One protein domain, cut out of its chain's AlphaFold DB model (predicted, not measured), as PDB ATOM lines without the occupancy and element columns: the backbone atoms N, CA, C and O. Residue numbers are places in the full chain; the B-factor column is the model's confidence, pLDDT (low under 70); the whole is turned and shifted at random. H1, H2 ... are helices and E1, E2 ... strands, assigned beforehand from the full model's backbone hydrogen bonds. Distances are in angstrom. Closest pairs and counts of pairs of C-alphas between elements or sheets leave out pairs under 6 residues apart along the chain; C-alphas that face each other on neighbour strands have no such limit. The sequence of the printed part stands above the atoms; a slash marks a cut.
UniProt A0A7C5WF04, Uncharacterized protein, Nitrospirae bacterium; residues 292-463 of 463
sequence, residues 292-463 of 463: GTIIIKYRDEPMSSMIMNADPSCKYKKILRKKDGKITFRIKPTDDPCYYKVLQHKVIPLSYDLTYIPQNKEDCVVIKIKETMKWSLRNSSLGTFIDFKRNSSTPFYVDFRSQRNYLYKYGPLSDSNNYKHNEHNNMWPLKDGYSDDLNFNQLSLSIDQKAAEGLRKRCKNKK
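What this domain is: This is residues 292 to 463 of the 463 residues of an uncharacterized protein of Nitrospirae bacterium (UniProt A0A7C5WF04). The model is a long rod of two strongly twisted sheets set roughly end to end, with strands running from one sheet into the other: E2 runs on into E3, and E4 into E5. Toward one end the sheet E7, E4, E3, E1, E10, E9 is curled like part of a barrel, with H2 over it near the rod's tip; toward the other end is the sheet E2, E5, E6, E8, which H1 only grazes. The unnamed residues 409 to 434 fold back along the rod from E8 to E9. The printed part has 172 residues with two named helices and ten named strands, in the order E1, H1, E2 to E10, H2; both sheets are antiparallel and the class is mixed. It is loose, with a radius of gyration of the C-alphas of 20.4 A, and spans 74 by 29 by 24 A.

How they stand to each other: Begin in the six-strand sheet with E1, residues 292 to 298. On one side is E3, residues 325 to 333, with N 294 and O 327 2.8 A apart; on the other is E10, residues 441 to 447, with N 295 and O 444 at 2.8 A. Beyond E3 find E4, residues 339 to 348, its hairpin partner, with N 332 and O 341 at 2.7 A. The edge strands are E7, residues 385 to 387, beside E4 with N 386 and O 340 at 2.8 A, and E9, residues 435 to 438, in a hairpin with E10, with N 438 and O 441 at 2.8 A. H2, residues 449 to 461, is on this sheet at a height of 10.4 A, over E4 and along the strands, at 5 degrees to E4 on the local plane; it is only just not over E3 and E1, with 2 C-alphas falling on each. In the other sheet, look from E2, residues 317 to 323, to E5, residues 350 to 357, where N 319 and O 355 are 2.8 A apart. E5 forms a hairpin with E6, residues 367 to 377, with N 354 and O 369 at 2.8 A; the edge strand E8, residues 400 to 408, follows, with N 374 and O 403 at 3.0 A. H1, residues 303 to 308, grazes this sheet with residues 304 to 308. Between the sheets, the closest C-alphas of E4 and E6 are those of Gln 344 and Leu 377, 6.6 A apart. In H2 every O i to N i+4 pair is within hydrogen-bond range; in H1 1 of 2 is.

Where its parts are: Find C-alpha 292 at (33.760, -49.873, -41.485), where E1 begins. E6 is 32.4 A long, E4 26.9 A, E3 26.4 A and E8 25.7 A. H2 runs 18.6 A to C-alpha 461 at (12.286, -41.278, -37.301).

The domain as a whole: The C-alphas farthest apart are those of Glu 362 and Lys 463, at 74.3 A. The printed part has no cut; the links E7 to E8 and E8 to E9 are long. Mean pLDDT of the printed part is 74.8; 51 residues are under 70, among them 301 to 310 and 395 to 427.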
ATOM      1  N   GLY A 292      32.851 -50.917 -41.047       87.62
ATOM      2  CA  GLY A 292      33.760 -49.873 -41.485       87.62
ATOM      3  C   GLY A 292      35.210 -50.333 -41.416       87.62
ATOM      4  O   GLY A 292      35.591 -51.231 -40.662       87.62
ATOM      5  N   THR A 293      36.042 -49.709 -42.234       90.94
ATOM      6  CA  THR A 293      37.484 -49.900 -42.275       90.94
ATOM      7  C   THR A 293      38.173 -48.560 -42.084       90.94
ATOM      8  O   THR A 293      37.875 -47.604 -42.782       90.94
ATOM      9  N   ILE A 294      39.153 -48.504 -41.192       88.94
ATOM     10  CA  ILE A 294      40.085 -47.388 -41.064       88.94
ATOM     11  C   ILE A 294      41.430 -47.857 -41.605       88.94
ATOM     12  O   ILE A 294      42.050 -48.764 -41.045       88.94
ATOM     13  N   ILE A 295      41.863 -47.267 -42.715       91.19
ATOM     14  CA  ILE A 295      43.198 -47.467 -43.277       91.19
ATOM     15  C   ILE A 295      44.122 -46.437 -42.644       91.19
ATOM     16  O   ILE A 295      43.801 -45.255 -42.616       91.19
ATOM     17  N   ILE A 296      45.265 -46.889 -42.145       88.62
ATOM     18  CA  ILE A 296      46.263 -46.048 -41.496       88.62
ATOM     19  C   ILE A 296      47.503 -46.080 -42.373       88.62
ATOM     20  O   ILE A 296      48.167 -47.112 -42.487       88.62
ATOM     21  N   LYS A 297      47.806 -44.958 -43.010       90.38
ATOM     22  CA  LYS A 297      48.968 -44.801 -43.878       90.38
ATOM     23  C   LYS A 297      50.037 -44.027 -43.140       90.38
ATOM     24  O   LYS A 297      49.764 -42.970 -42.580       90.38
ATOM     25  N   TYR A 298      51.265 -44.524 -43.207       85.44
ATOM     26  CA  TYR A 298      52.414 -43.743 -42.775       85.44
ATOM     27  C   TYR A 298      52.576 -42.534 -43.704       85.44
ATOM     28  O   TYR A 298      52.719 -42.700 -44.925       85.44
ATOM     29  N   ARG A 299      52.540 -41.333 -43.124       82.88
ATOM     30  CA  ARG A 299      52.914 -40.097 -43.802       82.88
ATOM     31  C   ARG A 299      54.420 -39.962 -43.663       82.88
ATOM     32  O   ARG A 299      54.959 -40.021 -42.561       82.88
ATOM     33  N   ASP A 300      55.094 -39.846 -44.802       73.44
ATOM     34  CA  ASP A 300      56.545 -39.752 -44.807       73.44
ATOM     35  C   ASP A 300      56.946 -38.378 -44.267       73.44
ATOM     36  O   ASP A 300      56.864 -37.371 -44.965       73.44
ATOM     37  N   GLU A 301      57.292 -38.337 -42.986       68.56
ATOM     38  CA  GLU A 301      57.651 -37.120 -42.269       68.56
ATOM     39  C   GLU A 301      59.159 -37.053 -41.982       68.56
ATOM     40  O   GLU A 301      59.874 -38.063 -42.056       68.56
ATOM     41  N   PRO A 302      59.679 -35.862 -41.634       55.62
ATOM     42  CA  PRO A 302      61.101 -35.619 -41.469       55.62
ATOM     43  C   PRO A 302      61.647 -36.181 -40.146       55.62
ATOM     44  O   PRO A 302      62.573 -35.605 -39.592       55.62
ATOM     45  N   MET A 303      61.202 -37.348 -39.655       54.12
ATOM     46  CA  MET A 303      62.041 -38.137 -38.726       54.12
ATOM     47  C   MET A 303      63.393 -38.478 -39.369       54.12
ATOM     48  O   MET A 303      64.379 -38.726 -38.678       54.12
ATOM     49  N   SER A 304      63.461 -38.421 -40.703       54.38
ATOM     50  CA  SER A 304      64.726 -38.422 -41.421       54.38
ATOM     51  C   SER A 304      65.645 -37.263 -41.034       54.38
ATOM     52  O   SER A 304      66.848 -37.448 -41.113       54.38
ATOM     53  N   SER A 305      65.139 -36.119 -40.558       57.53
ATOM     54  CA  SER A 305      65.981 -34.994 -40.133       57.53
ATOM     55  C   SER A 305      66.838 -35.343 -38.916       57.53
ATOM     56  O   SER A 305      68.024 -35.043 -38.925       57.53
ATOM     57  N   MET A 306      66.314 -36.062 -37.918       61.81
ATOM     58  CA  MET A 306      67.109 -36.447 -36.742       61.81
ATOM     59  C   MET A 306      68.257 -37.402 -37.095       61.81
ATOM     60  O   MET A 306      69.354 -37.256 -36.570       61.81
ATOM     61  N   ILE A 307      68.032 -38.347 -38.013       64.31
ATOM     62  CA  ILE A 307      69.064 -39.314 -38.431       64.31
ATOM     63  C   ILE A 307      70.009 -38.704 -39.473       64.31
ATOM     64  O   ILE A 307      71.208 -38.956 -39.427       64.31
ATOM     65  N   MET A 308      69.506 -37.867 -40.387       58.47
ATOM     66  CA  MET A 308      70.345 -37.146 -41.353       58.47
ATOM     67  C   MET A 308      71.216 -36.071 -40.690       58.47
ATOM     68  O   MET A 308      72.280 -35.762 -41.216       58.47
ATOM     69  N   ASN A 309      70.816 -35.556 -39.524       63.41
ATOM     70  CA  ASN A 309      71.628 -34.638 -38.725       63.41
ATOM     71  C   ASN A 309      72.659 -35.351 -37.834       63.41
ATOM     72  O   ASN A 309      73.541 -34.680 -37.308       63.41
ATOM     73  N   ALA A 310      72.560 -36.674 -37.642       65.06
ATOM     74  CA  ALA A 310      73.484 -37.408 -36.776       65.06
ATOM     75  C   ALA A 310      74.903 -37.482 -37.368       65.06
ATOM     76  O   ALA A 310      75.869 -37.409 -36.617       65.06
ATOM     77  N   ASP A 311      75.024 -37.574 -38.699       74.94
ATOM     78  CA  ASP A 311      76.297 -37.406 -39.406       74.94
ATOM     79  C   ASP A 311      76.069 -36.950 -40.866       74.94
ATOM     80  O   ASP A 311      75.809 -37.773 -41.758       74.94
ATOM     81  N   PRO A 312      76.166 -35.637 -41.143       78.44
ATOM     82  CA  PRO A 312      75.999 -35.094 -42.488       78.44
ATOM     83  C   PRO A 312      77.020 -35.638 -43.502       78.44
ATOM     84  O   PRO A 312      76.750 -35.630 -44.707       78.44
ATOM     85  N   SER A 313      78.185 -36.117 -43.042       84.88
ATOM     86  CA  SER A 313      79.270 -36.589 -43.912       84.88
ATOM     87  C   SER A 313      78.927 -37.907 -44.621       84.88
ATOM     88  O   SER A 313      79.350 -38.134 -45.758       84.88
ATOM     89  N   CYS A 314      78.063 -38.731 -44.018       84.06
ATOM     90  CA  CYS A 314      77.700 -40.057 -44.519       84.06
ATOM     91  C   CYS A 314      76.744 -40.060 -45.727       84.06
ATOM     92  O   CYS A 314      76.602 -41.094 -46.393       84.06
ATOM     93  N   LYS A 315      76.079 -38.931 -46.022       86.94
ATOM     94  CA  LYS A 315      75.144 -38.747 -47.157       86.94
ATOM     95  C   LYS A 315      74.181 -39.930 -47.361       86.94
ATOM     96  O   LYS A 315      74.121 -40.538 -48.430       86.94
ATOM     97  N   TYR A 316      73.437 -40.297 -46.325       84.12
ATOM     98  CA  TYR A 316      72.575 -41.479 -46.339       84.12
ATOM     99  C   TYR A 316      71.503 -41.476 -47.447       84.12
ATOM    100  O   TYR A 316      70.741 -40.526 -47.607       84.12
ATOM    101  N   LYS A 317      71.360 -42.606 -48.151       86.44
ATOM    102  CA  LYS A 317      70.206 -42.932 -49.000       86.44
ATOM    103  C   LYS A 317      69.144 -43.660 -48.173       86.44
ATOM    104  O   LYS A 317      69.389 -44.757 -47.669       86.44
ATOM    105  N   LYS A 318      67.951 -43.072 -48.079       86.38
ATOM    106  CA  LYS A 318      66.778 -43.648 -47.403       86.38
ATOM    107  C   LYS A 318      66.084 -44.680 -48.299       86.38
ATOM    108  O   LYS A 318      65.738 -44.383 -49.440       86.38
ATOM    109  N   ILE A 319      65.836 -45.875 -47.770       85.69
ATOM    110  CA  ILE A 319      64.953 -46.895 -48.345       85.69
ATOM    111  C   ILE A 319      63.814 -47.120 -47.355       85.69
ATOM    112  O   ILE A 319      64.053 -47.547 -46.228       85.69
ATOM    113  N   LEU A 320      62.583 -46.847 -47.784       87.00
ATOM    114  CA  LEU A 320      61.375 -47.049 -46.986       87.00
ATOM    115  C   LEU A 320      60.532 -48.169 -47.600       87.00
ATOM    116  O   LEU A 320      60.109 -48.079 -48.752       87.00
ATOM    117  N   ARG A 321      60.247 -49.209 -46.816       86.12
ATOM    118  CA  ARG A 321      59.227 -50.218 -47.124       86.12
ATOM    119  C   ARG A 321      58.098 -50.058 -46.122       86.12
ATOM    120  O   ARG A 321      58.338 -50.136 -44.923       86.12
ATOM    121  N   LYS A 322      56.873 -49.851 -46.600       90.31
ATOM    122  CA  LYS A 322      55.701 -49.639 -45.745       90.31
ATOM    123  C   LYS A 322      54.620 -50.673 -46.012       90.31
ATOM    124  O   LYS A 322      54.442 -51.124 -47.142       90.31
ATOM    125  N   LYS A 323      53.894 -51.018 -44.957       91.88
ATOM    126  CA  LYS A 323      52.662 -51.791 -44.995       91.88
ATOM    127  C   LYS A 323      51.631 -51.045 -44.168       91.88
ATOM    128  O   LYS A 323      51.823 -50.898 -42.961       91.88
ATOM    129  N   ASP A 324      50.578 -50.588 -44.834       93.12
ATOM    130  CA  ASP A 324      49.502 -49.818 -44.219       93.12
ATOM    131  C   ASP A 324      48.838 -50.608 -43.084       93.12
ATOM    132  O   ASP A 324      48.647 -51.828 -43.163       93.12
ATOM    133  N   GLY A 325      48.486 -49.888 -42.022       90.62
ATOM    134  CA  GLY A 325      47.646 -50.414 -40.962       90.62
ATOM    135  C   GLY A 325      46.190 -50.468 -41.412       90.62
ATOM    136  O   GLY A 325      45.750 -49.697 -42.266       90.62
ATOM    137  N   LYS A 326      45.423 -51.382 -40.824       92.88
ATOM    138  CA  LYS A 326      43.990 -51.517 -41.089       92.88
ATOM    139  C   LYS A 326      43.260 -51.894 -39.811       92.88
ATOM    140  O   LYS A 326      43.557 -52.932 -39.229       92.88
ATOM    141  N   ILE A 327      42.275 -51.103 -39.409       89.31
ATOM    142  CA  ILE A 327      41.292 -51.495 -38.397       89.31
ATOM    143  C   ILE A 327      39.978 -51.740 -39.119       89.31
ATOM    144  O   ILE A 327      39.514 -50.889 -39.862       89.31
ATOM    145  N   THR A 328      39.373 -52.895 -38.898       89.75
ATOM    146  CA  THR A 328      37.980 -53.147 -39.275       89.75
ATOM    147  C   THR A 328      37.133 -53.124 -38.018       89.75
ATOM    148  O   THR A 328      37.555 -53.624 -36.969       89.75
ATOM    149  N   PHE A 329      35.959 -52.523 -38.115       87.94
ATOM    150  CA  PHE A 329      35.028 -52.401 -37.010       87.94
ATOM    151  C   PHE A 329      33.603 -52.666 -37.485       87.94
ATOM    152  O   PHE A 329      33.279 -52.477 -38.657       87.94
ATOM    153  N   ARG A 330      32.762 -53.089 -36.550       87.12
ATOM    154  CA  ARG A 330      31.316 -53.221 -36.705       87.12
ATOM    155  C   ARG A 330      30.626 -52.187 -35.843       87.12
ATOM    156  O   ARG A 330      31.166 -51.750 -34.828       87.12
ATOM    157  N   ILE A 331      29.431 -51.803 -36.240       86.94
ATOM    158  CA  ILE A 331      28.569 -50.946 -35.440       86.94
ATOM    159  C   ILE A 331      27.501 -51.844 -34.806       86.94
ATOM    160  O   ILE A 331      26.943 -52.701 -35.480       86.94
ATOM    161  N   LYS A 332      27.249 -51.681 -33.508       86.44
ATOM    162  CA  LYS A 332      26.229 -52.392 -32.735       86.44
ATOM    163  C   LYS A 332      25.158 -51.394 -32.276       86.44
ATOM    164  O   LYS A 332      25.523 -50.397 -31.645       86.44
ATOM    165  N   PRO A 333      23.872 -51.624 -32.574       86.19
ATOM    166  CA  PRO A 333      22.770 -50.839 -32.018       86.19
ATOM    167  C   PRO A 333      22.763 -50.842 -30.484       86.19
ATOM    168  O   PRO A 333      23.224 -51.792 -29.853       86.19
ATOM    169  N   THR A 334      22.252 -49.769 -29.885       86.81
ATOM    170  CA  THR A 334      21.897 -49.723 -28.458       86.81
ATOM    171  C   THR A 334      20.395 -49.479 -28.317       86.81
ATOM    172  O   THR A 334      19.719 -49.240 -29.319       86.81
ATOM    173  N   ASP A 335      19.871 -49.487 -27.089       85.19
ATOM    174  CA  ASP A 335      18.451 -49.196 -26.818       85.19
ATOM    175  C   ASP A 335      18.019 -47.807 -27.343       85.19
ATOM    176  O   ASP A 335      16.857 -47.567 -27.699       85.19
ATOM    177  N   ASP A 336      18.977 -46.878 -27.435       87.06
ATOM    178  CA  ASP A 336      18.810 -45.582 -28.078       87.06
ATOM    179  C   ASP A 336      19.156 -45.681 -29.578       87.06
ATOM    180  O   ASP A 336      20.319 -45.894 -29.929       87.06
ATOM    181  N   PRO A 337      18.202 -45.453 -30.504       85.12
ATOM    182  CA  PRO A 337      18.443 -45.581 -31.949       85.12
ATOM    183  C   PRO A 337      19.411 -44.528 -32.507       85.12
ATOM    184  O   PRO A 337      19.757 -44.568 -33.684       85.12
ATOM    185  N   CYS A 338      19.766 -43.512 -31.720       86.06
ATOM    186  CA  CYS A 338      20.732 -42.496 -32.109       86.06
ATOM    187  C   CYS A 338      22.135 -42.799 -31.596       86.06
ATOM    188  O   CYS A 338      23.056 -42.042 -31.911       86.06
ATOM    189  N   TYR A 339      22.289 -43.864 -30.812       87.62
ATOM    190  CA  TYR A 339      23.530 -44.222 -30.162       87.62
ATOM    191  C   TYR A 339      23.939 -45.635 -30.568       87.62
ATOM    192  O   TYR A 339      23.176 -46.591 -30.436       87.62
ATOM    193  N   TYR A 340      25.156 -45.775 -31.082       87.25
ATOM    194  CA  TYR A 340      25.668 -47.060 -31.545       87.25
ATOM    195  C   TYR A 340      27.055 -47.328 -30.984       87.25
ATOM    196  O   TYR A 340      27.912 -46.450 -30.996       87.25
ATOM    197  N   LYS A 341      27.305 -48.557 -30.534       87.00
ATOM    198  CA  LYS A 341      28.612 -48.995 -30.043       87.00
ATOM    199  C   LYS A 341      29.486 -49.461 -31.201       87.00
ATOM    200  O   LYS A 341      29.040 -50.196 -32.071       87.00
ATOM    201  N   VAL A 342      30.747 -49.062 -31.207       85.94
ATOM    202  CA  VAL A 342      31.721 -49.447 -32.231       85.94
ATOM    203  C   VAL A 342      32.532 -50.623 -31.700       85.94
ATOM    204  O   VAL A 342      33.242 -50.508 -30.702       85.94
ATOM    205  N   LEU A 343      32.410 -51.771 -32.358       85.44
ATOM    206  CA  LEU A 343      33.081 -53.014 -32.003       85.44
ATOM    207  C   LEU A 343      34.284 -53.220 -32.921       85.44
ATOM    208  O   LEU A 343      34.135 -53.451 -34.120       85.44
ATOM    209  N   GLN A 344      35.495 -53.141 -32.372       86.38
ATOM    210  CA  GLN A 344      36.702 -53.480 -33.123       86.38
ATOM    211  C   GLN A 344      36.693 -54.975 -33.470       86.38
ATOM    212  O   GLN A 344      36.606 -55.808 -32.572       86.38
ATOM    213  N   HIS A 345      36.830 -55.309 -34.753       81.88
ATOM    214  CA  HIS A 345      36.759 -56.690 -35.232       81.88
ATOM    215  C   HIS A 345      38.149 -57.260 -35.551       81.88
ATOM    216  O   HIS A 345      38.625 -58.169 -34.878       81.88
ATOM    217  N   LYS A 346      38.854 -56.694 -36.539       87.69
ATOM    218  CA  LYS A 346      40.197 -57.149 -36.951       87.69
ATOM    219  C   LYS A 346      41.168 -55.986 -37.093       87.69
ATOM    220  O   LYS A 346      40.830 -54.961 -37.684       87.69
ATOM    221  N   VAL A 347      42.396 -56.188 -36.607       88.62
ATOM    222  CA  VAL A 347      43.489 -55.209 -36.649       88.62
ATOM    223  C   VAL A 347      44.681 -55.775 -37.416       88.62
ATOM    224  O   VAL A 347      45.207 -56.836 -37.087       88.62
ATOM    225  N   ILE A 348      45.132 -55.033 -38.419       90.94
ATOM    226  CA  ILE A 348      46.409 -55.212 -39.101       90.94
ATOM    227  C   ILE A 348      47.302 -54.047 -38.656       90.94
ATOM    228  O   ILE A 348      46.965 -52.896 -38.940       90.94
ATOM    229  N   PRO A 349      48.410 -54.312 -37.943       87.56
ATOM    230  CA  PRO A 349      49.332 -53.265 -37.523       87.56
ATOM    231  C   PRO A 349      49.916 -52.512 -38.721       87.56
ATOM    232  O   PRO A 349      50.224 -53.126 -39.745       87.56
ATOM    233  N   LEU A 350      50.123 -51.205 -38.560       85.62
ATOM    234  CA  LEU A 350      50.966 -50.432 -39.470       85.62
ATOM    235  C   LEU A 350      52.413 -50.857 -39.218       85.62
ATOM    236  O   LEU A 350      52.848 -50.926 -38.068       85.62
ATOM    237  N   SER A 351      53.175 -51.136 -40.267       86.69
ATOM    238  CA  SER A 351      54.597 -51.446 -40.115       86.69
ATOM    239  C   SER A 351      55.415 -50.801 -41.212       86.69
ATOM    240  O   SER A 351      55.010 -50.817 -42.376       86.69
ATOM    241  N   TYR A 352      56.595 -50.316 -40.856       84.94
ATOM    242  CA  TYR A 352      57.577 -49.869 -41.825       84.94
ATOM    243  C   TYR A 352      58.977 -50.349 -41.465       84.94
ATOM    244  O   TYR A 352      59.333 -50.547 -40.302       84.94
ATOM    245  N   ASP A 353      59.755 -50.568 -42.515       84.75
ATOM    246  CA  ASP A 353      61.171 -50.884 -42.473       84.75
ATOM    247  C   ASP A 353      61.903 -49.751 -43.186       84.75
ATOM    248  O   ASP A 353      61.683 -49.476 -44.371       84.75
ATOM    249  N   LEU A 354      62.716 -49.055 -42.411       84.00
ATOM    250  CA  LEU A 354      63.454 -47.881 -42.807       84.00
ATOM    251  C   LEU A 354      64.939 -48.229 -42.751       84.00
ATOM    252  O   LEU A 354      65.501 -48.483 -41.688       84.00
ATOM    253  N   THR A 355      65.579 -48.252 -43.913       83.81
ATOM    254  CA  THR A 355      67.010 -48.532 -44.038       83.81
ATOM    255  C   THR A 355      67.721 -47.303 -44.590       83.81
ATOM    256  O   THR A 355      67.396 -46.835 -45.680       83.81
ATOM    257  N   TYR A 356      68.716 -46.800 -43.866       83.56
ATOM    258  CA  TYR A 356      69.620 -45.751 -44.323       83.56
ATOM    259  C   TYR A 356      70.946 -46.378 -44.744       83.56
ATOM    260  O   TYR A 356      71.638 -46.997 -43.935       83.56
ATOM    261  N   ILE A 357      71.291 -46.231 -46.021       85.94
ATOM    262  CA  ILE A 357      72.537 -46.748 -46.596       85.94
ATOM    263  C   ILE A 357      73.479 -45.564 -46.827       85.94
ATOM    264  O   ILE A 357      73.107 -44.675 -47.593       85.94
ATOM    265  N   PRO A 358      74.661 -45.511 -46.198       89.25
ATOM    266  CA  PRO A 358      75.588 -44.407 -46.411       89.25
ATOM    267  C   PRO A 358      76.195 -44.465 -47.818       89.25
ATOM    268  O   PRO A 358      76.333 -45.545 -48.399       89.25
ATOM    269  N   GLN A 359      76.544 -43.305 -48.378       86.38
ATOM    270  CA  GLN A 359      77.255 -43.242 -49.661       86.38
ATOM    271  C   GLN A 359      78.744 -43.561 -49.497       86.38
ATOM    272  O   GLN A 359      79.301 -44.242 -50.357       86.38
ATOM    273  N   ASN A 360      79.362 -43.130 -48.390       84.81
ATOM    274  CA  ASN A 360      80.700 -43.568 -47.992       84.81
ATOM    275  C   ASN A 360      80.582 -44.793 -47.070       84.81
ATOM    276  O   ASN A 360      79.990 -44.700 -46.000       84.81
ATOM    277  N   LYS A 361      81.099 -45.952 -47.493       80.88
ATOM    278  CA  LYS A 361      81.001 -47.206 -46.724       80.88
ATOM    279  C   LYS A 361      82.155 -47.422 -45.747       80.88
ATOM    280  O   LYS A 361      82.042 -48.331 -44.930       80.88
ATOM    281  N   GLU A 362      83.238 -46.660 -45.864       83.94
ATOM    282  CA  GLU A 362      84.452 -46.896 -45.073       83.94
ATOM    283  C   GLU A 362      84.264 -46.450 -43.618       83.94
ATOM    284  O   GLU A 362      84.649 -47.186 -42.714       83.94
ATOM    285  N   ASP A 363      83.536 -45.349 -43.394       83.12
ATOM    286  CA  ASP A 363      83.388 -44.742 -42.060       83.12
ATOM    287  C   ASP A 363      81.953 -44.756 -41.503       83.12
ATOM    288  O   ASP A 363      81.720 -44.389 -40.353       83.12
ATOM    289  N   CYS A 364      80.965 -45.188 -42.292       84.81
ATOM    290  CA  CYS A 364      79.551 -45.064 -41.935       84.81
ATOM    291  C   CYS A 364      78.836 -46.415 -41.855       84.81
ATOM    292  O   CYS A 364      78.968 -47.282 -42.722       84.81
ATOM    293  N   VAL A 365      77.974 -46.574 -40.847       84.81
ATOM    294  CA  VAL A 365      77.180 -47.797 -40.642       84.81
ATOM    295  C   VAL A 365      75.814 -47.726 -41.321       84.81
ATOM    296  O   VAL A 365      75.184 -46.671 -41.379       84.81
ATOM    297  N   VAL A 366      75.316 -48.869 -41.809       84.25
ATOM    298  CA  VAL A 366      73.935 -49.001 -42.304       84.25
ATOM    299  C   VAL A 366      72.975 -48.980 -41.122       84.25
ATOM    300  O   VAL A 366      72.984 -49.897 -40.303       84.25
ATOM    301  N   ILE A 367      72.080 -47.999 -41.066       82.00
ATOM    302  CA  ILE A 367      71.081 -47.904 -39.997       82.00
ATOM    303  C   ILE A 367      69.801 -48.593 -40.471       82.00
ATOM    304  O   ILE A 367      69.257 -48.251 -41.520       82.00
ATOM    305  N   LYS A 368      69.311 -49.573 -39.705       80.88
ATOM    306  CA  LYS A 368      68.023 -50.239 -39.949       80.88
ATOM    307  C   LYS A 368      67.092 -49.991 -38.778       80.88
ATOM    308  O   LYS A 368      67.436 -50.334 -37.649       80.88
ATOM    309  N   ILE A 369      65.925 -49.436 -39.071       78.62
ATOM    310  CA  ILE A 369      64.854 -49.192 -38.115       78.62
ATOM    311  C   ILE A 369      63.638 -49.952 -38.610       78.62
ATOM    312  O   ILE A 369      63.090 -49.658 -39.671       78.62
ATOM    313  N   LYS A 370      63.216 -50.941 -37.828       78.50
ATOM    314  CA  LYS A 370      61.949 -51.627 -38.045       78.50
ATOM    315  C   LYS A 370      60.985 -51.189 -36.962       78.50
ATOM    316  O   LYS A 370      61.251 -51.412 -35.782       78.50
ATOM    317  N   GLU A 371      59.871 -50.605 -37.379       76.94
ATOM    318  CA  GLU A 371      58.820 -50.163 -36.476       76.94
ATOM    319  C   GLU A 371      57.508 -50.867 -36.809       76.94
ATOM    320  O   GLU A 371      57.140 -51.079 -37.968       76.94
ATOM    321  N   THR A 372      56.805 -51.290 -35.767       75.06
ATOM    322  CA  THR A 372      55.448 -51.823 -35.876       75.06
ATOM    323  C   THR A 372      54.568 -51.072 -34.898       75.06
ATOM    324  O   THR A 372      54.812 -51.104 -33.693       75.06
ATOM    325  N   MET A 373      53.549 -50.407 -35.432       74.62
ATOM    326  CA  MET A 373      52.549 -49.677 -34.672       74.62
ATOM    327  C   MET A 373      51.274 -50.509 -34.591       74.62
ATOM    328  O   MET A 373      50.590 -50.743 -35.595       74.62
ATOM    329  N   LYS A 374      50.944 -50.969 -33.383       75.50
ATOM    330  CA  LYS A 374      49.641 -51.582 -33.108       75.50
ATOM    331  C   LYS A 374      48.654 -50.485 -32.756       75.50
ATOM    332  O   LYS A 374      48.929 -49.686 -31.865       75.50
ATOM    333  N   TRP A 375      47.523 -50.485 -33.446       75.00
ATOM    334  CA  TRP A 375      46.446 -49.531 -33.233       75.00
ATOM    335  C   TRP A 375      45.248 -50.244 -32.627       75.00
ATOM    336  O   TRP A 375      44.911 -51.351 -33.049       75.00
ATOM    337  N   SER A 376      44.597 -49.613 -31.660       74.19
ATOM    338  CA  SER A 376      43.289 -50.052 -31.190       74.19
ATOM    339  C   SER A 376      42.349 -48.875 -30.991       74.19
ATOM    340  O   SER A 376      42.779 -47.785 -30.609       74.19
ATOM    341  N   LEU A 377      41.063 -49.118 -31.234       75.12
ATOM    342  CA  LEU A 377      39.987 -48.252 -30.769       75.12
ATOM    343  C   LEU A 377      39.983 -48.290 -29.236       75.12
ATOM    344  O   LEU A 377      40.113 -49.366 -28.638       75.12
ATOM    345  N   ARG A 378      39.900 -47.132 -28.575       67.44
ATOM    346  CA  ARG A 378      39.991 -47.047 -27.115       67.44
ATOM    347  C   ARG A 378      38.855 -47.850 -26.495       67.44
ATOM    348  O   ARG A 378      37.679 -47.510 -26.601       67.44
ATOM    349  N   ASN A 379      39.247 -48.877 -25.752       52.25
ATOM    350  CA  ASN A 379      38.385 -49.568 -24.808       52.25
ATOM    351  C   ASN A 379      38.376 -48.746 -23.507       52.25
ATOM    352  O   ASN A 379      39.014 -49.106 -22.518       52.25
ATOM    353  N   SER A 380      37.805 -47.537 -23.540       57.31
ATOM    354  CA  SER A 380      37.474 -46.843 -22.290       57.31
ATOM    355  C   SER A 380      36.378 -47.649 -21.582       57.31
ATOM    356  O   SER A 380      35.702 -48.449 -22.226       57.31
ATOM    357  N   SER A 381      36.174 -47.453 -20.275       56.50
ATOM    358  CA  SER A 381      35.030 -48.065 -19.571       56.50
ATOM    359  C   SER A 381      33.693 -47.725 -20.235       56.50
ATOM    360  O   SER A 381      32.739 -48.487 -20.130       56.50
ATOM    361  N   LEU A 382      33.645 -46.595 -20.943       59.97
ATOM    362  CA  LEU A 382      32.507 -46.194 -21.747       59.97
ATOM    363  C   LEU A 382      32.501 -46.953 -23.085       59.97
ATOM    364  O   LEU A 382      31.482 -47.522 -23.439       59.97
ATOM    365  N   GLY A 383      33.626 -47.053 -23.792       70.56
ATOM    366  CA  GLY A 383      33.721 -47.628 -25.137       70.56
ATOM    367  C   GLY A 383      33.771 -46.554 -26.230       70.56
ATOM    368  O   GLY A 383      33.798 -45.356 -25.949       70.56
ATOM    369  N   THR A 384      33.824 -46.986 -27.492       80.62
ATOM    370  CA  THR A 384      33.769 -46.109 -28.676       80.62
ATOM    371  C   THR A 384      32.340 -46.105 -29.218       80.62
ATOM    372  O   THR A 384      31.747 -47.177 -29.356       80.62
ATOM    373  N   PHE A 385      31.781 -44.931 -29.525       82.75
ATOM    374  CA  PHE A 385      30.380 -44.802 -29.937       82.75
ATOM    375  C   PHE A 385      30.158 -43.809 -31.075       82.75
ATOM    376  O   PHE A 385      30.950 -42.893 -31.303       82.75
ATOM    377  N   ILE A 386      29.026 -43.991 -31.750       82.62
ATOM    378  CA  ILE A 386      28.435 -43.040 -32.682       82.62
ATOM    379  C   ILE A 386      27.223 -42.410 -31.998       82.62
ATOM    380  O   ILE A 386      26.293 -43.129 -31.642       82.62
ATOM    381  N   ASP A 387      27.226 -41.088 -31.846       85.69
ATOM    382  CA  ASP A 387      26.149 -40.301 -31.248       85.69
ATOM    383  C   ASP A 387      25.577 -39.316 -32.277       85.69
ATOM    384  O   ASP A 387      26.108 -38.228 -32.522       85.69
ATOM    385  N   PHE A 388      24.448 -39.690 -32.877       82.00
ATOM    386  CA  PHE A 388      23.741 -38.835 -33.828       82.00
ATOM    387  C   PHE A 388      22.973 -37.672 -33.164       82.00
ATOM    388  O   PHE A 388      22.496 -36.793 -33.889       82.00
ATOM    389  N   LYS A 389      22.856 -37.623 -31.823       82.50
ATOM    390  CA  LYS A 389      22.190 -36.534 -31.079       82.50
ATOM    391  C   LYS A 389      23.114 -35.342 -30.854       82.50
ATOM    392  O   LYS A 389      22.683 -34.213 -31.078       82.50
ATOM    393  N   ARG A 390      24.356 -35.575 -30.410       71.69
ATOM    394  CA  ARG A 390      25.296 -34.495 -30.036       71.69
ATOM    395  C   ARG A 390      25.807 -33.690 -31.223       71.69
ATOM    396  O   ARG A 390      25.955 -32.477 -31.111       71.69
ATOM    397  N   ASN A 391      26.078 -34.339 -32.353       68.00
ATOM    398  CA  ASN A 391      26.573 -33.656 -33.544       68.00
ATOM    399  C   ASN A 391      26.252 -34.469 -34.801       68.00
ATOM    400  O   ASN A 391      27.015 -35.337 -35.216       68.00
ATOM    401  N   SER A 392      25.115 -34.178 -35.440       64.25
ATOM    402  CA  SER A 392      24.660 -34.979 -36.584       64.25
ATOM    403  C   SER A 392      25.594 -34.928 -37.806       64.25
ATOM    404  O   SER A 392      25.470 -35.782 -38.684       64.25
ATOM    405  N   SER A 393      26.496 -33.941 -37.890       70.06
ATOM    406  CA  SER A 393      27.514 -33.827 -38.947       70.06
ATOM    407  C   SER A 393      28.755 -34.680 -38.688       70.06
ATOM    408  O   SER A 393      29.318 -35.212 -39.640       70.06
ATOM    409  N   THR A 394      29.155 -34.852 -37.427       73.19
ATOM    410  CA  THR A 394      30.318 -35.659 -37.021       73.19
ATOM    411  C   THR A 394      29.963 -36.538 -35.821       73.19
ATOM    412  O   THR A 394      30.406 -36.277 -34.700       73.19
ATOM    413  N   PRO A 395      29.103 -37.549 -36.021       65.50
ATOM    414  CA  PRO A 395      28.559 -38.335 -34.922       65.50
ATOM    415  C   PRO A 395      29.542 -39.400 -34.425       65.50
ATOM    416  O   PRO A 395      29.298 -40.018 -33.399       65.50
ATOM    417  N   PHE A 396      30.625 -39.667 -35.160       69.31
ATOM    418  CA  PHE A 396      31.519 -40.792 -34.922       69.31
ATOM    419  C   PHE A 396      32.712 -40.335 -34.088       69.31
ATOM    420  O   PHE A 396      33.590 -39.650 -34.597       69.31
ATOM    421  N   TYR A 397      32.752 -40.691 -32.806       66.69
ATOM    422  CA  TYR A 397      33.914 -40.407 -31.970       66.69
ATOM    423  C   TYR A 397      34.891 -41.582 -32.028       66.69
ATOM    424  O   TYR A 397      34.499 -42.699 -31.693       66.69
ATOM    425  N   VAL A 398      36.146 -41.354 -32.430       63.62
ATOM    426  CA  VAL A 398      37.148 -42.425 -32.582       63.62
ATOM    427  C   VAL A 398      38.422 -42.112 -31.816       63.62
ATOM    428  O   VAL A 398      39.264 -41.350 -32.265       63.62
ATOM    429  N   ASP A 399      38.608 -42.746 -30.669       65.69
ATOM    430  CA  ASP A 399      39.832 -42.586 -29.888       65.69
ATOM    431  C   ASP A 399      40.803 -43.735 -30.187       65.69
ATOM    432  O   ASP A 399      40.417 -44.905 -30.137       65.69
ATOM    433  N   PHE A 400      42.055 -43.414 -30.516       63.78
ATOM    434  CA  PHE A 400      43.076 -44.389 -30.883       63.78
ATOM    435  C   PHE A 400      44.172 -44.495 -29.826       63.78
ATOM    436  O   PHE A 400      44.696 -43.495 -29.337       63.78
ATOM    437  N   ARG A 401      44.632 -45.721 -29.564       62.22
ATOM    438  CA  ARG A 401      45.919 -45.962 -28.899       62.22
ATOM    439  C   ARG A 401      46.904 -46.589 -29.872       62.22
ATOM    440  O   ARG A 401      46.610 -47.632 -30.451       62.22
ATOM    441  N   SER A 402      48.080 -45.978 -30.007       55.31
ATOM    442  CA  SER A 402      49.215 -46.545 -30.740       55.31
ATOM    443  C   SER A 402      50.276 -47.062 -29.769       55.31
ATOM    444  O   SER A 402      50.729 -46.309 -28.908       55.31
ATOM    445  N   GLN A 403      50.716 -48.308 -29.930       59.41
ATOM    446  CA  GLN A 403      51.927 -48.833 -29.284       59.41
ATOM    447  C   GLN A 403      53.025 -49.002 -30.332       59.41
ATOM    448  O   GLN A 403      52.790 -49.660 -31.348       59.41
ATOM    449  N   ARG A 404      54.202 -48.413 -30.085       58.19
ATOM    450  CA  ARG A 404      55.371 -48.453 -30.977       58.19
ATOM    451  C   ARG A 404      56.424 -49.399 -30.411       58.19
ATOM    452  O   ARG A 404      56.791 -49.273 -29.249       58.19
ATOM    453  N   ASN A 405      56.930 -50.303 -31.244       55.97
ATOM    454  CA  ASN A 405      58.074 -51.151 -30.910       55.97
ATOM    455  C   ASN A 405      59.233 -50.835 -31.858       55.97
ATOM    456  O   ASN A 405      59.071 -50.981 -33.072       55.97
ATOM    457  N   TYR A 406      60.388 -50.459 -31.305       51.72
ATOM    458  CA  TYR A 406      61.615 -50.202 -32.059       51.72
ATOM    459  C   TYR A 406      62.547 -51.417 -32.007       51.72
ATOM    460  O   TYR A 406      62.803 -51.968 -30.938       51.72
ATOM    461  N   LEU A 407      63.083 -51.819 -33.160       46.75
ATOM    462  CA  LEU A 407      64.174 -52.792 -33.247       46.75
ATOM    463  C   LEU A 407      65.395 -52.114 -33.873       46.75
ATOM    464  O   LEU A 407      65.403 -51.846 -35.076       46.75
ATOM    465  N   TYR A 408      66.417 -51.856 -33.053       50.50
ATOM    466  CA  TYR A 408      67.720 -51.345 -33.486       50.50
ATOM    467  C   TYR A 408      68.724 -52.493 -33.594       50.50
ATOM    468  O   TYR A 408      68.793 -53.355 -32.722       50.50
ATOM    469  N   LYS A 409      69.520 -52.512 -34.670       43.81
ATOM    470  CA  LYS A 409      70.552 -53.544 -34.883       43.81
ATOM    471  C   LYS A 409      71.889 -53.228 -34.181       43.81
ATOM    472  O   LYS A 409      72.746 -54.102 -34.117       43.81
ATOM    473  N   TYR A 410      72.066 -52.023 -33.635       43.84
ATOM    474  CA  TYR A 410      73.325 -51.563 -33.038       43.84
ATOM    475  C   TYR A 410      73.101 -50.999 -31.625       43.84
ATOM    476  O   TYR A 410      72.864 -49.807 -31.484       43.84
ATOM    477  N   GLY A 411      73.183 -51.860 -30.599       40.84
ATOM    478  CA  GLY A 411      73.252 -51.483 -29.173       40.84
ATOM    479  C   GLY A 411      71.998 -50.815 -28.564       40.84
ATOM    480  O   GLY A 411      71.148 -50.303 -29.290       40.84
ATOM    481  N   PRO A 412      71.827 -50.841 -27.227       30.53
ATOM    482  CA  PRO A 412      70.627 -50.328 -26.576       30.53
ATOM    483  C   PRO A 412      70.694 -48.803 -26.432       30.53
ATOM    484  O   PRO A 412      71.401 -48.284 -25.575       30.53
ATOM    485  N   LEU A 413      69.883 -48.080 -27.200       34.34
ATOM    486  CA  LEU A 413      69.246 -46.884 -26.655       34.34
ATOM    487  C   LEU A 413      68.000 -47.385 -25.921       34.34
ATOM    488  O   LEU A 413      66.973 -47.676 -26.535       34.34
ATOM    489  N   SER A 414      68.142 -47.625 -24.615       36.44
ATOM    490  CA  SER A 414      67.025 -48.008 -23.758       36.44
ATOM    491  C   SER A 414      66.077 -46.822 -23.624       36.44
ATOM    492  O   SER A 414      66.264 -45.969 -22.768       36.44
ATOM    493  N   ASP A 415      65.061 -46.786 -24.469       38.00
ATOM    494  CA  ASP A 415      63.831 -46.072 -24.163       38.00
ATOM    495  C   ASP A 415      62.659 -46.867 -24.737       38.00
ATOM    496  O   ASP A 415      62.181 -46.653 -25.852       38.00
ATOM    497  N   SER A 416      62.161 -47.814 -23.940       38.41
ATOM    498  CA  SER A 416      60.800 -48.337 -24.077       38.41
ATOM    499  C   SER A 416      59.797 -47.322 -23.516       38.41
ATOM    500  O   SER A 416      58.929 -47.650 -22.710       38.41
ATOM    501  N   ASN A 417      59.898 -46.058 -23.931       40.91
ATOM    502  CA  ASN A 417      58.940 -45.040 -23.530       40.91
ATOM    503  C   ASN A 417      57.654 -45.209 -24.347       40.91
ATOM    504  O   ASN A 417      57.595 -44.931 -25.545       40.91
ATOM    505  N   ASN A 418      56.601 -45.680 -23.671       43.19
ATOM    506  CA  ASN A 418      55.217 -45.620 -24.137       43.19
ATOM    507  C   ASN A 418      54.797 -44.143 -24.281       43.19
ATOM    508  O   ASN A 418      54.146 -43.583 -23.399       43.19
ATOM    509  N   TYR A 419      55.155 -43.496 -25.388       44.69
ATOM    510  CA  TYR A 419      54.627 -42.175 -25.722       44.69
ATOM    511  C   TYR A 419      53.137 -42.294 -26.066       44.69
ATOM    512  O   TYR A 419      52.761 -42.801 -27.125       44.69
ATOM    513  N   LYS A 420      52.267 -41.825 -25.162       45.41
ATOM    514  CA  LYS A 420      50.863 -41.534 -25.479       45.41
ATOM    515  C   LYS A 420      50.824 -40.178 -26.185       45.41
ATOM    516  O   LYS A 420      51.106 -39.164 -25.558       45.41
ATOM    517  N   HIS A 421      50.522 -40.159 -27.481       46.50
ATOM    518  CA  HIS A 421      50.279 -38.905 -28.200       46.50
ATOM    519  C   HIS A 421      48.903 -38.313 -27.838       46.50
ATOM    520  O   HIS A 421      47.987 -39.053 -27.482       46.50
ATOM    521  N   ASN A 422      48.821 -36.979 -27.915       42.69
ATOM    522  CA  ASN A 422      47.712 -36.116 -27.497       42.69
ATOM    523  C   ASN A 422      46.324 -36.533 -28.015       42.69
ATOM    524  O   ASN A 422      46.173 -37.028 -29.132       42.69
ATOM    525  N   GLU A 423      45.311 -36.247 -27.193       44.38
ATOM    526  CA  GLU A 423      43.887 -36.361 -27.504       44.38
ATOM    527  C   GLU A 423      43.505 -35.288 -28.544       44.38
ATOM    528  O   GLU A 423      43.389 -34.108 -28.221       44.38
ATOM    529  N   HIS A 424      43.340 -35.667 -29.813       52.53
ATOM    530  CA  HIS A 424      42.602 -34.828 -30.761       52.53
ATOM    531  C   HIS A 424      41.103 -34.912 -30.422       52.53
ATOM    532  O   HIS A 424      40.627 -35.947 -29.953       52.53
ATOM    533  N   ASN A 425      40.336 -33.838 -30.645       54.34
ATOM    534  CA  ASN A 425      38.872 -33.883 -30.537       54.34
ATOM    535  C   ASN A 425      38.323 -34.735 -31.696       54.34
ATOM    536  O   ASN A 425      37.929 -34.216 -32.736       54.34
ATOM    537  N   ASN A 426      38.362 -36.057 -31.512       62.00
ATOM    538  CA  ASN A 426      38.201 -37.102 -32.521       62.00
ATOM    539  C   ASN A 426      36.756 -37.287 -33.022       62.00
ATOM    540  O   ASN A 426      36.272 -38.414 -33.115       62.00
ATOM    541  N   MET A 427      36.032 -36.204 -33.304       67.81
ATOM    542  CA  MET A 427      34.707 -36.281 -33.917       67.81
ATOM    543  C   MET A 427      34.845 -36.357 -35.433       67.81
ATOM    544  O   MET A 427      35.101 -35.360 -36.104       67.81
ATOM    545  N   TRP A 428      34.669 -37.549 -35.980       72.88
ATOM    546  CA  TRP A 428      34.708 -37.814 -37.409       72.88
ATOM    547  C   TRP A 428      33.285 -37.851 -37.987       72.88
ATOM    548  O   TRP A 428      32.324 -38.250 -37.315       72.88
ATOM    549  N   PRO A 429      33.090 -37.438 -39.246       77.94
ATOM    550  CA  PRO A 429      31.882 -37.773 -39.976       77.94
ATOM    551  C   PRO A 429      31.890 -39.270 -40.295       77.94
ATOM    552  O   PRO A 429      32.890 -39.823 -40.750       77.94
ATOM    553  N   LEU A 430      30.750 -39.934 -40.096       78.44
ATOM    554  CA  LEU A 430      30.547 -41.307 -40.556       78.44
ATOM    555  C   LEU A 430      30.269 -41.293 -42.069       78.44
ATOM    556  O   LEU A 430      29.129 -41.451 -42.500       78.44
ATOM    557  N   LYS A 431      31.305 -40.984 -42.854       81.94
ATOM    558  CA  LYS A 431      31.240 -40.787 -44.306       81.94
ATOM    559  C   LYS A 431      32.337 -41.592 -44.994       81.94
ATOM    560  O   LYS A 431      33.494 -41.534 -44.576       81.94
ATOM    561  N   ASP A 432      31.974 -42.300 -46.057       85.19
ATOM    562  CA  ASP A 432      32.943 -43.038 -46.866       85.19
ATOM    563  C   ASP A 432      33.987 -42.099 -47.488       85.19
ATOM    564  O   ASP A 432      33.677 -40.986 -47.927       85.19
ATOM    565  N   GLY A 433      35.243 -42.540 -47.481       81.12
ATOM    566  CA  GLY A 433      36.379 -41.777 -47.986       81.12
ATOM    567  C   GLY A 433      36.812 -40.598 -47.110       81.12
ATOM    568  O   GLY A 433      37.691 -39.847 -47.530       81.12
ATOM    569  N   TYR A 434      36.239 -40.404 -45.914       83.00
ATOM    570  CA  TYR A 434      36.723 -39.371 -44.996       83.00
ATOM    571  C   TYR A 434      38.181 -39.638 -44.615       83.00
ATOM    572  O   TYR A 434      38.531 -40.756 -44.237       83.00
ATOM    573  N   SER A 435      39.029 -38.614 -44.693       82.56
ATOM    574  CA  SER A 435      40.433 -38.706 -44.309       82.56
ATOM    575  C   SER A 435      40.816 -37.604 -43.342       82.56
ATOM    576  O   SER A 435      40.397 -36.463 -43.528       82.56
ATOM    577  N   ASP A 436      41.658 -37.946 -42.377       81.25
ATOM    578  CA  ASP A 436      42.193 -37.016 -41.390       81.25
ATOM    579  C   ASP A 436      43.689 -37.271 -41.195       81.25
ATOM    580  O   ASP A 436      44.172 -38.403 -41.331       81.25
ATOM    581  N   ASP A 437      44.419 -36.210 -40.890       80.06
ATOM    582  CA  ASP A 437      45.863 -36.240 -40.716       80.06
ATOM    583  C   ASP A 437      46.196 -36.170 -39.226       80.06
ATOM    584  O   ASP A 437      46.077 -35.125 -38.591       80.06
ATOM    585  N   LEU A 438      46.653 -37.289 -38.658       73.00
ATOM    586  CA  LEU A 438      47.082 -37.373 -37.263       73.00
ATOM    587  C   LEU A 438      48.603 -37.497 -37.184       73.00
ATOM    588  O   LEU A 438      49.157 -38.601 -37.250       73.00
ATOM    589  N   ASN A 439      49.278 -36.365 -36.970       74.00
ATOM    590  CA  ASN A 439      50.738 -36.279 -36.875       74.00
ATOM    591  C   ASN A 439      51.408 -36.995 -38.074       74.00
ATOM    592  O   ASN A 439      51.261 -36.589 -39.223       74.00
ATOM    593  N   PHE A 440      52.064 -38.130 -37.805       73.06
ATOM    594  CA  PHE A 440      52.806 -38.957 -38.762       73.06
ATOM    595  C   PHE A 440      51.948 -39.922 -39.589       73.06
ATOM    596  O   PHE A 440      52.492 -40.734 -40.338       73.06
ATOM    597  N   ASN A 441      50.625 -39.923 -39.427       77.94
ATOM    598  CA  ASN A 441      49.756 -40.874 -40.107       77.94
ATOM    599  C   ASN A 441      48.586 -40.169 -40.777       77.94
ATOM    600  O   ASN A 441      47.937 -39.315 -40.183       77.94
ATOM    601  N   GLN A 442      48.281 -40.591 -41.998       84.31
ATOM    602  CA  GLN A 442      47.018 -40.276 -42.644       84.31
ATOM    603  C   GLN A 442      46.059 -41.427 -42.376       84.31
ATOM    604  O   GLN A 442      46.368 -42.583 -42.681       84.31
ATOM    605  N   LEU A 443      44.893 -41.124 -41.826       83.81
ATOM    606  CA  LEU A 443      43.834 -42.104 -41.679       83.81
ATOM    607  C   LEU A 443      42.772 -41.893 -42.746       83.81
ATOM    608  O   LEU A 443      42.492 -40.772 -43.155       83.81
ATOM    609  N   SER A 444      42.178 -42.984 -43.208       85.25
ATOM    610  CA  SER A 444      41.071 -42.950 -44.158       85.25
ATOM    611  C   SER A 444      39.996 -43.924 -43.711       85.25
ATOM    612  O   SER A 444      40.244 -45.127 -43.614       85.25
ATOM    613  N   LEU A 445      38.812 -43.397 -43.422       86.38
ATOM    614  CA  LEU A 445      37.612 -44.164 -43.145       86.38
ATOM    615  C   LEU A 445      36.983 -44.599 -44.468       86.38
ATOM    616  O   LEU A 445      36.734 -43.785 -45.351       86.38
ATOM    617  N   SER A 446      36.679 -45.884 -44.570       88.81
ATOM    618  CA  SER A 446      35.777 -46.429 -45.567       88.81
ATOM    619  C   SER A 446      34.635 -47.150 -44.871       88.81
ATOM    620  O   SER A 446      34.853 -47.881 -43.906       88.81
ATOM    621  N   ILE A 447      33.414 -46.913 -45.320       86.38
ATOM    622  CA  ILE A 447      32.199 -47.483 -44.743       86.38
ATOM    623  C   ILE A 447      31.130 -47.535 -45.828       86.38
ATOM    624  O   ILE A 447      31.130 -46.703 -46.730       86.38
ATOM    625  N   ASP A 448      30.194 -48.477 -45.749       84.19
ATOM    626  CA  ASP A 448      29.025 -48.432 -46.627       84.19
ATOM    627  C   ASP A 448      28.209 -47.159 -46.334       84.19
ATOM    628  O   ASP A 448      27.529 -47.038 -45.310       84.19
ATOM    629  N   GLN A 449      28.293 -46.195 -47.253       83.94
ATOM    630  CA  GLN A 449      27.629 -44.900 -47.144       83.94
ATOM    631  C   GLN A 449      26.102 -45.041 -47.039       83.94
ATOM    632  O   GLN A 449      25.472 -44.330 -46.253       83.94
ATOM    633  N   LYS A 450      25.498 -45.984 -47.776       82.94
ATOM    634  CA  LYS A 450      24.052 -46.243 -47.730       82.94
ATOM    635  C   LYS A 450      23.660 -46.782 -46.357       82.94
ATOM    636  O   LYS A 450      22.639 -46.372 -45.799       82.94
ATOM    637  N   ALA A 451      24.480 -47.665 -45.794       82.44
ATOM    638  CA  ALA A 451      24.262 -48.209 -44.464       82.44
ATOM    639  C   ALA A 451      24.395 -47.125 -43.377       82.44
ATOM    640  O   ALA A 451      23.505 -46.988 -42.537       82.44
ATOM    641  N   ALA A 452      25.439 -46.291 -43.443       82.75
ATOM    642  CA  ALA A 452      25.650 -45.164 -42.531       82.75
ATOM    643  C   ALA A 452      24.488 -44.149 -42.563       82.75
ATOM    644  O   ALA A 452      24.015 -43.692 -41.517       82.75
ATOM    645  N   GLU A 453      23.967 -43.828 -43.750       83.81
ATOM    646  CA  GLU A 453      22.778 -42.983 -43.902       83.81
ATOM    647  C   GLU A 453      21.515 -43.631 -43.330       83.81
ATOM    648  O   GLU A 453      20.681 -42.937 -42.740       83.81
ATOM    649  N   GLY A 454      21.384 -44.954 -43.460       83.31
ATOM    650  CA  GLY A 454      20.329 -45.735 -42.821       83.31
ATOM    651  C   GLY A 454      20.295 -45.530 -41.305       83.31
ATOM    652  O   GLY A 454      19.229 -45.269 -40.748       83.31
ATOM    653  N   LEU A 455      21.459 -45.539 -40.647       85.25
ATOM    654  CA  LEU A 455      21.576 -45.269 -39.205       85.25
ATOM    655  C   LEU A 455      21.126 -43.863 -38.840       85.25
ATOM    656  O   LEU A 455      20.316 -43.665 -37.933       85.25
ATOM    657  N   ARG A 456      21.576 -42.874 -39.614       84.44
ATOM    658  CA  ARG A 456      21.179 -41.483 -39.397       84.44
ATOM    659  C   ARG A 456      19.667 -41.287 -39.555       84.44
ATOM    660  O   ARG A 456      19.080 -40.498 -38.815       84.44
ATOM    661  N   LYS A 457      19.027 -41.985 -40.501       85.94
ATOM    662  CA  LYS A 457      17.566 -41.952 -40.697       85.94
ATOM    663  C   LYS A 457      16.809 -42.610 -39.539       85.94
ATOM    664  O   LYS A 457      15.836 -42.022 -39.076       85.94
ATOM    665  N   ARG A 458      17.276 -43.755 -39.019       83.56
ATOM    666  CA  ARG A 458      16.662 -44.421 -37.848       83.56
ATOM    667  C   ARG A 458      16.588 -43.496 -36.633       83.56
ATOM    668  O   ARG A 458      15.536 -43.396 -36.013       83.56
ATOM    669  N   CYS A 459      17.661 -42.756 -36.355       86.00
ATOM    670  CA  CYS A 459      17.674 -41.755 -35.288       86.00
ATOM    671  C   CYS A 459      16.626 -40.641 -35.491       86.00
ATOM    672  O   CYS A 459      16.001 -40.194 -34.531       86.00
ATOM    673  N   LYS A 460      16.416 -40.184 -36.734       84.25
ATOM    674  CA  LYS A 460      15.454 -39.112 -37.042       84.25
ATOM    675  C   LYS A 460      13.997 -39.553 -36.904       84.25
ATOM    676  O   LYS A 460      13.200 -38.755 -36.442       84.25
ATOM    677  N   ASN A 461      13.670 -40.790 -37.274       79.44
ATOM    678  CA  ASN A 461      12.286 -41.278 -37.301       79.44
ATOM    679  C   ASN A 461      11.696 -41.596 -35.912       79.44
ATOM    680  O   ASN A 461      10.506 -41.874 -35.823       79.44
ATOM    681  N   LYS A 462      12.507 -41.602 -34.844       70.81
ATOM    682  CA  LYS A 462      12.046 -41.826 -33.457       70.81
ATOM    683  C   LYS A 462      11.847 -40.513 -32.675       70.81
ATOM    684  O   LYS A 462      11.512 -40.571 -31.494       70.81
ATOM    685  N   LYS A 463      12.108 -39.358 -33.304       55.44
ATOM    686  CA  LYS A 463      11.697 -38.030 -32.821       55.44
ATOM    687  C   LYS A 463      10.341 -37.692 -33.412       55.44
ATOM    688  O   LYS A 463       9.556 -37.065 -32.673       55.44
TER     689      LYS A 463